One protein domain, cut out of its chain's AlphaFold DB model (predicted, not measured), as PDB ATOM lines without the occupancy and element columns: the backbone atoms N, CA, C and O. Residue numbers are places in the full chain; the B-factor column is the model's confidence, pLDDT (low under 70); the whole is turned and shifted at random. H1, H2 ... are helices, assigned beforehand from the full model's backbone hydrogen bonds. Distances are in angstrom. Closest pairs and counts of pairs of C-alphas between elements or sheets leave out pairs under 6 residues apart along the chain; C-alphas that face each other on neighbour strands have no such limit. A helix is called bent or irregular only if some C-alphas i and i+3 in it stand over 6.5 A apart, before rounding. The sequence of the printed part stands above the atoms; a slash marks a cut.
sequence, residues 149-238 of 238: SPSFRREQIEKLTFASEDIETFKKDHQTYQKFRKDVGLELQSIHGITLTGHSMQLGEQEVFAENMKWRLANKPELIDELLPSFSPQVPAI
ATOM      1  N   SER A 149       3.881  -0.354   9.155       82.44
ATOM      2  CA  SER A 149       3.149  -1.544   8.724       82.44
ATOM      3  C   SER A 149       3.982  -2.379   7.734       82.44
ATOM      4  O   SER A 149       4.874  -1.852   7.051       82.44
ATOM      5  N   PRO A 150       3.687  -3.678   7.570       79.75
ATOM      6  CA  PRO A 150       4.041  -4.376   6.343       79.75
ATOM      7  C   PRO A 150       3.387  -3.687   5.129       79.75
ATOM      8  O   PRO A 150       2.423  -2.925   5.242       79.75
ATOM      9  N   SER A 151       3.925  -3.948   3.937       69.31
ATOM     10  CA  SER A 151       3.350  -3.451   2.683       69.31
ATOM     11  C   SER A 151       2.020  -4.154   2.412       69.31
ATOM     12  O   SER A 151       2.021  -5.305   1.970       69.31
ATOM     13  N   PHE A 152       0.901  -3.468   2.658       58.78
ATOM     14  CA  PHE A 152      -0.431  -3.981   2.343       58.78
ATOM     15  C   PHE A 152      -0.501  -4.421   0.877       58.78
ATOM     16  O   PHE A 152      -0.212  -3.643  -0.029       58.78
ATOM     17  N   ARG A 153      -0.877  -5.685   0.660       51.81
ATOM     18  CA  ARG A 153      -1.051  -6.309  -0.659       51.81
ATOM     19  C   ARG A 153       0.126  -6.151  -1.640       51.81
ATOM     20  O   ARG A 153      -0.105  -5.870  -2.816       51.81
ATOM     21  N   ARG A 154       1.377  -6.377  -1.209       45.59
ATOM     22  CA  ARG A 154       2.556  -6.310  -2.107       45.59
ATOM     23  C   ARG A 154       2.349  -7.093  -3.425       45.59
ATOM     24  O   ARG A 154       2.611  -6.553  -4.490       45.59
ATOM     25  N   GLU A 155       1.742  -8.280  -3.352       42.59
ATOM     26  CA  GLU A 155       1.420  -9.158  -4.498       42.59
ATOM     27  C   GLU A 155       0.214  -8.729  -5.363       42.59
ATOM     28  O   GLU A 155       0.002  -9.279  -6.446       42.59
ATOM     29  N   GLN A 156      -0.620  -7.788  -4.897       47.28
ATOM     30  CA  GLN A 156      -1.751  -7.261  -5.679       47.28
ATOM     31  C   GLN A 156      -1.493  -5.849  -6.213       47.28
ATOM     32  O   GLN A 156      -2.078  -5.477  -7.224       47.28
ATOM     33  N   ILE A 157      -0.608  -5.066  -5.586       46.00
ATOM     34  CA  ILE A 157      -0.236  -3.737  -6.094       46.00
ATOM     35  C   ILE A 157       0.556  -3.858  -7.405       46.00
ATOM     36  O   ILE A 157       0.307  -3.084  -8.324       46.00
ATOM     37  N   GLU A 158       1.393  -4.888  -7.564       43.19
ATOM     38  CA  GLU A 158       2.019  -5.226  -8.859       43.19
ATOM     39  C   GLU A 158       0.985  -5.604  -9.946       43.19
ATOM     40  O   GLU A 158       1.254  -5.481 -11.141       43.19
ATOM     41  N   LYS A 159      -0.236  -5.986  -9.543       47.25
ATOM     42  CA  LYS A 159      -1.377  -6.297 -10.424       47.25
ATOM     43  C   LYS A 159      -2.342  -5.120 -10.632       47.25
ATOM     44  O   LYS A 159      -3.351  -5.289 -11.307       47.25
ATOM     45  N   LEU A 160      -2.043  -3.919 -10.118       52.03
ATOM     46  CA  LEU A 160      -2.806  -2.696 -10.439       52.03
ATOM     47  C   LEU A 160      -2.483  -2.125 -11.832       52.03
ATOM     48  O   LEU A 160      -3.028  -1.095 -12.232       52.03
ATOM     49  N   THR A 161      -1.641  -2.818 -12.598       58.00
ATOM     50  CA  THR A 161      -1.502  -2.632 -14.043       58.00
ATOM     51  C   THR A 161      -2.704  -3.276 -14.742       58.00
ATOM     52  O   THR A 161      -2.660  -4.445 -15.116       58.00
ATOM     53  N   PHE A 162      -3.801  -2.527 -14.883       69.56
ATOM     54  CA  PHE A 162      -4.977  -2.976 -15.638       69.56
ATOM     55  C   PHE A 162      -4.601  -3.309 -17.085       69.56
ATOM     56  O   PHE A 162      -3.877  -2.539 -17.727       69.56
ATOM     57  N   ALA A 163      -5.130  -4.409 -17.622       76.31
ATOM     58  CA  ALA A 163      -4.984  -4.694 -19.040       76.31
ATOM     59  C   ALA A 163      -5.725  -3.627 -19.865       76.31
ATOM     60  O   ALA A 163      -6.720  -3.041 -19.424       76.31
ATOM     61  N   SER A 164      -5.286  -3.396 -21.105       78.50
ATOM     62  CA  SER A 164      -5.982  -2.496 -22.040       78.50
ATOM     63  C   SER A 164      -7.463  -2.874 -22.211       78.50
ATOM     64  O   SER A 164      -8.317  -2.005 -22.376       78.50
ATOM     65  N   GLU A 165      -7.761  -4.171 -22.116       80.19
ATOM     66  CA  GLU A 165      -9.099  -4.766 -22.150       80.19
ATOM     67  C   GLU A 165      -9.950  -4.389 -20.924       80.19
ATOM     68  O   GLU A 165     -11.109  -3.999 -21.090       80.19
ATOM     69  N   ASP A 166      -9.379  -4.404 -19.714       81.00
ATOM     70  CA  ASP A 166     -10.052  -3.940 -18.490       81.00
ATOM     71  C   ASP A 166     -10.376  -2.445 -18.588       81.00
ATOM     72  O   ASP A 166     -11.490  -2.012 -18.291       81.00
ATOM     73  N   ILE A 167      -9.413  -1.647 -19.063       83.12
ATOM     74  CA  ILE A 167      -9.560  -0.195 -19.232       83.12
ATOM     75  C   ILE A 167     -10.677   0.126 -20.236       83.12
ATOM     76  O   ILE A 167     -11.507   1.002 -19.983       83.12
ATOM     77  N   GLU A 168     -10.727  -0.576 -21.370       85.62
ATOM     78  CA  GLU A 168     -11.806  -0.428 -22.353       85.62
ATOM     79  C   GLU A 168     -13.160  -0.911 -21.819       85.62
ATOM     80  O   GLU A 168     -14.184  -0.273 -22.085       85.62
ATOM     81  N   THR A 169     -13.171  -1.980 -21.021       85.56
ATOM     82  CA  THR A 169     -14.376  -2.474 -20.344       85.56
ATOM     83  C   THR A 169     -14.903  -1.438 -19.353       85.56
ATOM     84  O   THR A 169     -16.077  -1.090 -19.415       85.56
ATOM     85  N   PHE A 170     -14.048  -0.842 -18.516       87.88
ATOM     86  CA  PHE A 170     -14.451   0.192 -17.555       87.88
ATOM     87  C   PHE A 170     -14.932   1.498 -18.206       87.88
ATOM     88  O   PHE A 170     -15.755   2.201 -17.619       87.88
ATOM     89  N   LYS A 171     -14.453   1.837 -19.411       85.56
ATOM     90  CA  LYS A 171     -14.979   2.978 -20.185       85.56
ATOM     91  C   LYS A 171     -16.392   2.713 -20.712       85.56
ATOM     92  O   LYS A 171     -17.214   3.629 -20.716       85.56
ATOM     93  N   LYS A 172     -16.656   1.490 -21.188       89.50
ATOM     94  CA  LYS A 172     -17.912   1.109 -21.862       89.50
ATOM     95  C   LYS A 172     -18.998   0.702 -20.867       89.50
ATOM     96  O   LYS A 172     -20.126   1.172 -20.981       89.50
ATOM     97  N   ASP A 173     -18.652  -0.100 -19.866       90.19
ATOM     98  CA  ASP A 173     -19.562  -0.581 -18.830       90.19
ATOM     99  C   ASP A 173     -19.288   0.088 -17.472       90.19
ATOM    100  O   ASP A 173     -18.430  -0.305 -16.673       90.19
ATOM    101  N   HIS A 174     -20.104   1.104 -17.186       87.31
ATOM    102  CA  HIS A 174     -20.092   1.805 -15.907       87.31
ATOM    103  C   HIS A 174     -20.573   0.939 -14.729       87.31
ATOM    104  O   HIS A 174     -20.180   1.228 -13.595       87.31
ATOM    105  N   GLN A 175     -21.390  -0.100 -14.945       90.31
ATOM    106  CA  GLN A 175     -21.845  -0.985 -13.866       90.31
ATOM    107  C   GLN A 175     -20.709  -1.895 -13.403       90.31
ATOM    108  O   GLN A 175     -20.451  -1.966 -12.199       90.31
ATOM    109  N   THR A 176     -19.968  -2.504 -14.335       85.38
ATOM    110  CA  THR A 176     -18.769  -3.296 -14.015       85.38
ATOM    111  C   THR A 176     -17.718  -2.453 -13.289       85.38
ATOM    112  O   THR A 176     -17.240  -2.856 -12.225       85.38
ATOM    113  N   TYR A 177     -17.431  -1.234 -13.762       85.81
ATOM    114  CA  TYR A 177     -16.506  -0.333 -13.059       85.81
ATOM    115  C   TYR A 177     -17.015   0.095 -11.668       85.81
ATOM    116  O   TYR A 177     -16.242   0.169 -10.708       85.81
ATOM    117  N   GLN A 178     -18.320   0.352 -11.515       86.06
ATOM    118  CA  GLN A 178     -18.905   0.682 -10.214       86.06
ATOM    119  C   GLN A 178     -18.857  -0.506  -9.244       86.06
ATOM    120  O   GLN A 178     -18.573  -0.295  -8.063       86.06
ATOM    121  N   LYS A 179     -19.114  -1.731  -9.720       86.00
ATOM    122  CA  LYS A 179     -18.999  -2.958  -8.921       86.00
ATOM    123  C   LYS A 179     -17.561  -3.145  -8.443       86.00
ATOM    124  O   LYS A 179     -17.349  -3.193  -7.239       86.00
ATOM    125  N   PHE A 180     -16.585  -3.106  -9.352       84.38
ATOM    126  CA  PHE A 180     -15.160  -3.186  -9.013       84.38
ATOM    127  C   PHE A 180     -14.760  -2.180  -7.916       84.38
ATOM    128  O   PHE A 180     -14.169  -2.550  -6.903       84.38
ATOM    129  N   ARG A 181     -15.160  -0.909  -8.057       82.81
ATOM    130  CA  ARG A 181     -14.893   0.128  -7.042       82.81
ATOM    131  C   ARG A 181     -15.559  -0.141  -5.691       82.81
ATOM    132  O   ARG A 181     -14.984   0.222  -4.666       82.81
ATOM    133  N   LYS A 182     -16.766  -0.715  -5.679       82.38
ATOM    134  CA  LYS A 182     -17.460  -1.108  -4.443       82.38
ATOM    135  C   LYS A 182     -16.765  -2.289  -3.779       82.38
ATOM    136  O   LYS A 182     -16.540  -2.220  -2.581       82.38
ATOM    137  N   ASP A 183     -16.380  -3.303  -4.546       80.12
ATOM    138  CA  ASP A 183     -15.712  -4.502  -4.034       80.12
ATOM    139  C   ASP A 183     -14.370  -4.136  -3.370       80.12
ATOM    140  O   ASP A 183     -14.146  -4.482  -2.212       80.12
ATOM    141  N   VAL A 184     -13.539  -3.311  -4.027       77.38
ATOM    142  CA  VAL A 184     -12.288  -2.771  -3.443       77.38
ATOM    143  C   VAL A 184     -12.553  -1.938  -2.178       77.38
ATOM    144  O   VAL A 184     -11.786  -2.002  -1.216       77.38
ATOM    145  N   GLY A 185     -13.630  -1.146  -2.168       72.25
ATOM    146  CA  GLY A 185     -14.027  -0.346  -1.007       72.25
ATOM    147  C   GLY A 185     -14.478  -1.199   0.181       72.25
ATOM    148  O   GLY A 185     -14.055  -0.941   1.304       72.25
ATOM    149  N   LEU A 186     -15.286  -2.230  -0.072       78.06
ATOM    150  CA  LEU A 186     -15.765  -3.185   0.929       78.06
ATOM    151  C   LEU A 186     -14.619  -4.014   1.512       78.06
ATOM    152  O   LEU A 186     -14.573  -4.218   2.721       78.06
ATOM    153  N   GLU A 187     -13.662  -4.436   0.685       76.50
ATOM    154  CA  GLU A 187     -12.480  -5.167   1.145       76.50
ATOM    155  C   GLU A 187     -11.663  -4.319   2.141       76.50
ATOM    156  O   GLU A 187     -11.385  -4.760   3.256       76.50
ATOM    157  N   LEU A 188     -11.382  -3.054   1.801       71.25
ATOM    158  CA  LEU A 188     -10.696  -2.104   2.693       71.25
ATOM    159  C   LEU A 188     -11.515  -1.741   3.945       71.25
ATOM    160  O   LEU A 188     -10.940  -1.378   4.970       71.25
ATOM    161  N   GLN A 189     -12.845  -1.827   3.884       76.44
ATOM    162  CA  GLN A 189     -13.726  -1.613   5.038       76.44
ATOM    163  C   GLN A 189     -13.835  -2.850   5.937       76.44
ATOM    164  O   GLN A 189     -14.053  -2.697   7.137       76.44
ATOM    165  N   SER A 190     -13.640  -4.062   5.408       79.31
ATOM    166  CA  SER A 190     -13.722  -5.297   6.203       79.31
ATOM    167  C   SER A 190     -12.663  -5.350   7.315       79.31
ATOM    168  O   SER A 190     -12.937  -5.825   8.415       79.31
ATOM    169  N   ILE A 191     -11.496  -4.746   7.071       75.50
ATOM    170  CA  ILE A 191     -10.397  -4.598   8.034       75.50
ATOM    171  C   ILE A 191     -10.537  -3.374   8.963       75.50
ATOM    172  O   ILE A 191      -9.621  -3.062   9.720       75.50
ATOM    173  N   HIS A 192     -11.670  -2.658   8.958       78.44
ATOM    174  CA  HIS A 192     -11.850  -1.458   9.792       78.44
ATOM    175  C   HIS A 192     -11.681  -1.731  11.299       78.44
ATOM    176  O   HIS A 192     -11.244  -0.846  12.038       78.44
ATOM    177  N   GLY A 193     -11.923  -2.969  11.749       78.00
ATOM    178  CA  GLY A 193     -11.701  -3.396  13.134       78.00
ATOM    179  C   GLY A 193     -10.251  -3.297  13.628       78.00
ATOM    180  O   GLY A 193     -10.033  -3.401  14.829       78.00
ATOM    181  N   ILE A 194      -9.267  -3.055  12.754       78.25
ATOM    182  CA  ILE A 194      -7.888  -2.728  13.157       78.25
ATOM    183  C   ILE A 194      -7.815  -1.322  13.792       78.25
ATOM    184  O   ILE A 194      -7.024  -1.085  14.701       78.25
ATOM    185  N   THR A 195      -8.676  -0.392  13.367       75.06
ATOM    186  CA  THR A 195      -8.720   0.982  13.910       75.06
ATOM    187  C   THR A 195      -9.451   1.082  15.256       75.06
ATOM    188  O   THR A 195      -9.396   2.119  15.917       75.06
ATOM    189  N   LEU A 196     -10.162   0.026  15.667       78.00
ATOM    190  CA  LEU A 196     -11.025   0.032  16.846       78.00
ATOM    191  C   LEU A 196     -10.236  -0.388  18.091       78.00
ATOM    192  O   LEU A 196      -9.719  -1.501  18.169       78.00
ATOM    193  N   THR A 197     -10.170   0.507  19.079       78.50
ATOM    194  CA  THR A 197      -9.374   0.283  20.295       78.50
ATOM    195  C   THR A 197      -9.897  -0.909  21.096       78.50
ATOM    196  O   THR A 197     -11.072  -0.943  21.458       78.50
ATOM    197  N   GLY A 198      -9.023  -1.881  21.372       78.69
ATOM    198  CA  GLY A 198      -9.355  -3.106  22.113       78.69
ATOM    199  C   GLY A 198     -10.048  -4.198  21.288       78.69
ATOM    200  O   GLY A 198     -10.411  -5.236  21.838       78.69
ATOM    201  N   HIS A 199     -10.229  -4.004  19.978       84.94
ATOM    202  CA  HIS A 199     -10.754  -5.043  19.094       84.94
ATOM    203  C   HIS A 199      -9.677  -6.104  18.793       84.94
ATOM    204  O   HIS A 199      -8.500  -5.781  18.640       84.94
ATOM    205  N   SER A 200     -10.063  -7.377  18.648       85.56
ATOM    206  CA  SER A 200      -9.116  -8.493  18.456       85.56
ATOM    207  C   SER A 200      -8.196  -8.316  17.239       85.56
ATOM    208  O   SER A 200      -6.998  -8.573  17.335       85.56
ATOM    209  N   MET A 201      -8.730  -7.802  16.123       82.25
ATOM    210  CA  MET A 201      -7.926  -7.454  14.939       82.25
ATOM    211  C   MET A 201      -6.865  -6.378  15.220       82.25
ATOM    212  O   MET A 201      -5.773  -6.470  14.672       82.25
ATOM    213  N   GLN A 202      -7.140  -5.379  16.070       85.12
ATOM    214  CA  GLN A 202      -6.140  -4.359  16.412       85.12
ATOM    215  C   GLN A 202      -4.959  -4.977  17.169       85.12
ATOM    216  O   GLN A 202      -3.809  -4.667  16.865       85.12
ATOM    217  N   LEU A 203      -5.245  -5.850  18.141       82.94
ATOM    218  CA  LEU A 203      -4.220  -6.501  18.959       82.94
ATOM    219  C   LEU A 203      -3.325  -7.414  18.107       82.94
ATOM    220  O   LEU A 203      -2.104  -7.288  18.163       82.94
ATOM    221  N   GLY A 204      -3.922  -8.250  17.248       84.25
ATOM    222  CA  GLY A 204      -3.163  -9.108  16.331       84.25
ATOM    223  C   GLY A 204      -2.304  -8.316  15.336       84.25
ATOM    224  O   GLY A 204      -1.141  -8.644  15.119       84.25
ATOM    225  N   GLU A 205      -2.823  -7.221  14.774       82.56
ATOM    226  CA  GLU A 205      -2.041  -6.367  13.868       82.56
ATOM    227  C   GLU A 205      -0.926  -5.596  14.587       82.56
ATOM    228  O   GLU A 205       0.122  -5.346  13.994       82.56
ATOM    229  N   GLN A 206      -1.091  -5.252  15.869       84.00
ATOM    230  CA  GLN A 206      -0.015  -4.655  16.663       84.00
ATOM    231  C   GLN A 206       1.171  -5.621  16.820       84.00
ATOM    232  O   GLN A 206       2.321  -5.195  16.682       84.00
ATOM    233  N   GLU A 207       0.910  -6.914  17.029       86.62
ATOM    234  CA  GLU A 207       1.944  -7.958  17.037       86.62
ATOM    235  C   GLU A 207       2.594  -8.112  15.651       86.62
ATOM    236  O   GLU A 207       3.818  -8.033  15.533       86.62
ATOM    237  N   VAL A 208       1.797  -8.222  14.579       88.06
ATOM    238  CA  VAL A 208       2.297  -8.316  13.189       88.06
ATOM    239  C   VAL A 208       3.174  -7.114  12.813       88.06
ATOM    240  O   VAL A 208       4.219  -7.271  12.171       88.06
ATOM    241  N   PHE A 209       2.786  -5.904  13.217       88.62
ATOM    242  CA  PHE A 209       3.558  -4.690  12.963       88.62
ATOM    243  C   PHE A 209       4.866  -4.689  13.763       88.62
ATOM    244  O   PHE A 209       5.911  -4.339  13.205       88.62
ATOM    245  N   ALA A 210       4.833  -5.110  15.032       89.44
ATOM    246  CA  ALA A 210       6.020  -5.225  15.871       89.44
ATOM    247  C   ALA A 210       7.023  -6.240  15.302       89.44
ATOM    248  O   ALA A 210       8.205  -5.915  15.182       89.44
ATOM    249  N   GLU A 211       6.569  -7.418  14.868       90.44
ATOM    250  CA  GLU A 211       7.434  -8.423  14.235       90.44
ATOM    251  C   GLU A 211       7.995  -7.948  12.883       90.44
ATOM    252  O   GLU A 211       9.191  -8.094  12.631       90.44
ATOM    253  N   ASN A 212       7.199  -7.273  12.040       90.06
ATOM    254  CA  ASN A 212       7.711  -6.636  10.814       90.06
ATOM    255  C   ASN A 212       8.770  -5.555  11.117       90.06
ATOM    256  O   ASN A 212       9.738  -5.427  10.363       90.06
ATOM    257  N   MET A 213       8.622  -4.791  12.205       90.81
ATOM    258  CA  MET A 213       9.622  -3.801  12.627       90.81
ATOM    259  C   MET A 213      10.899  -4.465  13.165       90.81
ATOM    260  O   MET A 213      11.985  -4.091  12.722       90.81
ATOM    261  N   LYS A 214      10.789  -5.488  14.025       91.50
ATOM    262  CA  LYS A 214      11.930  -6.299  14.500       91.50
ATOM    263  C   LYS A 214      12.698  -6.923  13.337       91.50
ATOM    264  O   LYS A 214      13.914  -6.781  13.262       91.50
ATOM    265  N   TRP A 215      11.992  -7.545  12.392       91.88
ATOM    266  CA  TRP A 215      12.588  -8.155  11.202       91.88
ATOM    267  C   TRP A 215      13.351  -7.134  10.339       91.88
ATOM    268  O   TRP A 215      14.479  -7.395   9.925       91.88
ATOM    269  N   ARG A 216      12.794  -5.932  10.127       88.50
ATOM    270  CA  ARG A 216      13.485  -4.839   9.407       88.50
ATOM    271  C   ARG A 216      14.700  -4.292  10.155       88.50
ATOM    272  O   ARG A 216      15.628  -3.802   9.516       88.50
ATOM    273  N   LEU A 217      14.694  -4.373  11.484       90.75
ATOM    274  CA  LEU A 217      15.782  -3.946  12.364       90.75
ATOM    275  C   LEU A 217      16.742  -5.088  12.736       90.75
ATOM    276  O   LEU A 217      17.608  -4.884  13.575       90.75
ATOM    277  N   ALA A 218      16.678  -6.257  12.086       90.69
ATOM    278  CA  ALA A 218      17.550  -7.397  12.400       90.69
ATOM    279  C   ALA A 218      19.063  -7.081  12.317       90.69
ATOM    280  O   ALA A 218      19.858  -7.687  13.027       90.69
ATOM    281  N   ASN A 219      19.456  -6.102  11.493       90.88
ATOM    282  CA  ASN A 219      20.843  -5.628  11.371       90.88
ATOM    283  C   ASN A 219      21.242  -4.565  12.418       90.88
ATOM    284  O   ASN A 219      22.408  -4.177  12.457       90.88
ATOM    285  N   LYS A 220      20.279  -4.048  13.193       90.38
ATOM    286  CA  LYS A 220      20.423  -3.019  14.240       90.38
ATOM    287  C   LYS A 220      19.387  -3.230  15.363       90.38
ATOM    288  O   LYS A 220      18.496  -2.389  15.546       90.38
ATOM    289  N   PRO A 221      19.422  -4.383  16.061       90.19
ATOM    290  CA  PRO A 221      18.411  -4.735  17.054       90.19
ATOM    291  C   PRO A 221      18.362  -3.743  18.224       90.19
ATOM    292  O   PRO A 221      17.300  -3.565  18.810       90.19
ATOM    293  N   GLU A 222      19.461  -3.047  18.522       90.44
ATOM    294  CA  GLU A 222      19.554  -2.028  19.574       90.44
ATOM    295  C   GLU A 222      18.575  -0.856  19.394       90.44
ATOM    296  O   GLU A 222      18.182  -0.226  20.371       90.44
ATOM    297  N   LEU A 223      18.127  -0.590  18.163       86.31
ATOM    298  CA  LEU A 223      17.190   0.497  17.865       86.31
ATOM    299  C   LEU A 223      15.718   0.124  18.110       86.31
ATOM    300  O   LEU A 223      14.846   0.989  17.985       86.31
ATOM    301  N   ILE A 224      15.399  -1.139  18.429       87.38
ATOM    302  CA  ILE A 224      14.000  -1.569  18.583       87.38
ATOM    303  C   ILE A 224      13.308  -0.841  19.739       87.38
ATOM    304  O   ILE A 224      12.201  -0.331  19.562       87.38
ATOM    305  N   ASP A 225      13.987  -0.705  20.878       85.19
ATOM    306  CA  ASP A 225      13.432  -0.092  22.086       85.19
ATOM    307  C   ASP A 225      13.276   1.425  21.960       85.19
ATOM    308  O   ASP A 225      12.504   2.019  22.716       85.19
ATOM    309  N   GLU A 226      13.950   2.057  20.993       85.00
ATOM    310  CA  GLU A 226      13.803   3.474  20.647       85.00
ATOM    311  C   GLU A 226      12.704   3.721  19.602       85.00
ATOM    312  O   GLU A 226      12.021   4.747  19.657       85.00
ATOM    313  N   LEU A 227      12.506   2.784  18.666       85.56
ATOM    314  CA  LEU A 227      11.623   2.954  17.507       85.56
ATOM    315  C   LEU A 227      10.235   2.318  17.669       85.56
ATOM    316  O   LEU A 227       9.284   2.806  17.054       85.56
ATOM    317  N   LEU A 228      10.088   1.265  18.478       87.00
ATOM    318  CA  LEU A 228       8.817   0.556  18.659       87.00
ATOM    319  C   LEU A 228       7.830   1.396  19.499       87.00
ATOM    320  O   LEU A 228       8.146   1.732  20.646       87.00
ATOM    321  N   PRO A 229       6.644   1.767  18.981       85.44
ATOM    322  CA  PRO A 229       5.681   2.558  19.744       85.44
ATOM    323  C   PRO A 229       5.068   1.783  20.920       85.44
ATOM    324  O   PRO A 229       4.757   0.603  20.805       85.44
ATOM    325  N   SER A 230       4.834   2.473  22.039       81.44
ATOM    326  CA  SER A 230       4.158   1.927  23.231       81.44
ATOM    327  C   SER A 230       2.625   2.024  23.181       81.44
ATOM    328  O   SER A 230       1.944   1.529  24.073       81.44
ATOM    329  N   PHE A 231       2.082   2.679  22.156       79.31
ATOM    330  CA  PHE A 231       0.657   2.941  21.957       79.31
ATOM    331  C   PHE A 231       0.120   2.146  20.762       79.31
ATOM    332  O   PHE A 231       0.878   1.795  19.859       79.31
ATOM    333  N   SER A 232      -1.186   1.876  20.729       73.50
ATOM    334  CA  SER A 232      -1.803   1.052  19.682       73.50
ATOM    335  C   SER A 232      -1.663   1.647  18.271       73.50
ATOM    336  O   SER A 232      -1.730   2.870  18.109       73.50
ATOM    337  N   PRO A 233      -1.514   0.816  17.221       65.81
ATOM    338  CA  PRO A 233      -1.528   1.275  15.837       65.81
ATOM    339  C   PRO A 233      -2.744   2.148  15.510       65.81
ATOM    340  O   PRO A 233      -3.845   1.921  16.003       65.81
ATOM    341  N   GLN A 234      -2.527   3.138  14.639       61.38
ATOM    342  CA  GLN A 234      -3.534   4.085  14.126       61.38
ATOM    343  C   GLN A 234      -4.146   5.063  15.152       61.38
ATOM    344  O   GLN A 234      -4.822   6.003  14.737       61.38
ATOM    345  N   VAL A 235      -3.834   4.944  16.446       58.47
ATOM    346  CA  VAL A 235      -4.113   5.977  17.458       58.47
ATOM    347  C   VAL A 235      -2.846   6.827  17.646       58.47
ATOM    348  O   VAL A 235      -1.791   6.261  17.920       58.47
ATOM    349  N   PRO A 236      -2.874   8.163  17.482       51.66
ATOM    350  CA  PRO A 236      -1.720   8.997  17.813       51.66
ATOM    351  C   PRO A 236      -1.416   8.944  19.315       51.66
ATOM    352  O   PRO A 236      -2.339   9.007  20.125       51.66
ATOM    353  N   ALA A 237      -0.135   8.919  19.694       48.91
ATOM    354  CA  ALA A 237       0.250   9.348  21.036       48.91
ATOM    355  C   ALA A 237      -0.180  10.809  21.227       48.91
ATOM    356  O   ALA A 237       0.205  11.671  20.427       48.91
ATOM    357  N   ILE A 238      -0.999  11.039  22.255       40.47
ATOM    358  CA  ILE A 238      -1.481  12.354  22.686       40.47
ATOM    359  C   ILE A 238      -0.356  13.054  23.458       40.47
ATOM    360  O   ILE A 238       0.193  12.399  24.370       40.47
TER     361      ILE A 238
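This is residues 149 to 238 of the 238 residues of an uncharacterized protein of Penicillium nalgiovense (UniProt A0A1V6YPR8). An open, elongated frame of helices: the long H3 and H4 meet near their ends in an L-shaped corner, and H2 makes a second corner at the other end of H3. Before H2, the thin stretch of residues 152 to 163, with the short H1, stands free and runs across the open space from H4's neighbourhood toward H2, while H5 lies at the far end of H4 and residues 228 to 232 fold back from it toward the L's corner. The printed part has 90 residues with five named helices, H1 to H5 in chain order, and no named strand; the class is all helix. It is only just extended, close to loose, with a radius of gyration of the C-alphas of 18.4 A and spans of 55 by 31 by 21 A.

H1, residues 154 to 157, touches no helix. H2, residues 164 to 172, and H3, residues 174 to 194, touch only at the corner by their tight link, about perpendicular at 75 degrees; their closest C-alphas, of Phe 170 and Tyr 177, are 5.0 A apart. H3 touches H4, residues 200 to 216, with residues 191 to 194 alone, about perpendicular at 87 degrees; the closest C-alphas, of Ile 194 and Gln 202, are 4.0 A apart. H4 and H5, residues 221 to 227, only just touch, with 3 pairs of C-alphas within 8 A, the closest those of Lys 214 and Ile 224 at 6.6 A; they run opposite ways at a steep tilt of 46 degrees. Every O i to N i+4 pair is within hydrogen-bond range in H2 and H4, against 13 of 17 in H3 and 1 of 3 in H5, where 3 of 4 O i to N i+3 pairs are; H1 is too short for an i+4 pair.

H1 begins at C-alpha 154 (2.556, -6.310, -2.107). H2 is 12.5 A long, H3 31.8 A and H4 24.6 A. H3 is irregular, with C-alphas 190 and 193 7.5 A apart, and H5 only just so, with C-alphas 222 and 225 6.9 A apart. H5 ends at C-alpha 227 (11.623, 2.954, 17.507).

The C-alphas of Lys 172 and Glu 222, the two farthest apart, are 56.0 A apart. The printed part has no cut, and no link between helices is long. Residues 151 to 162 and 233 to 238 are under pLDDT 70 in this model.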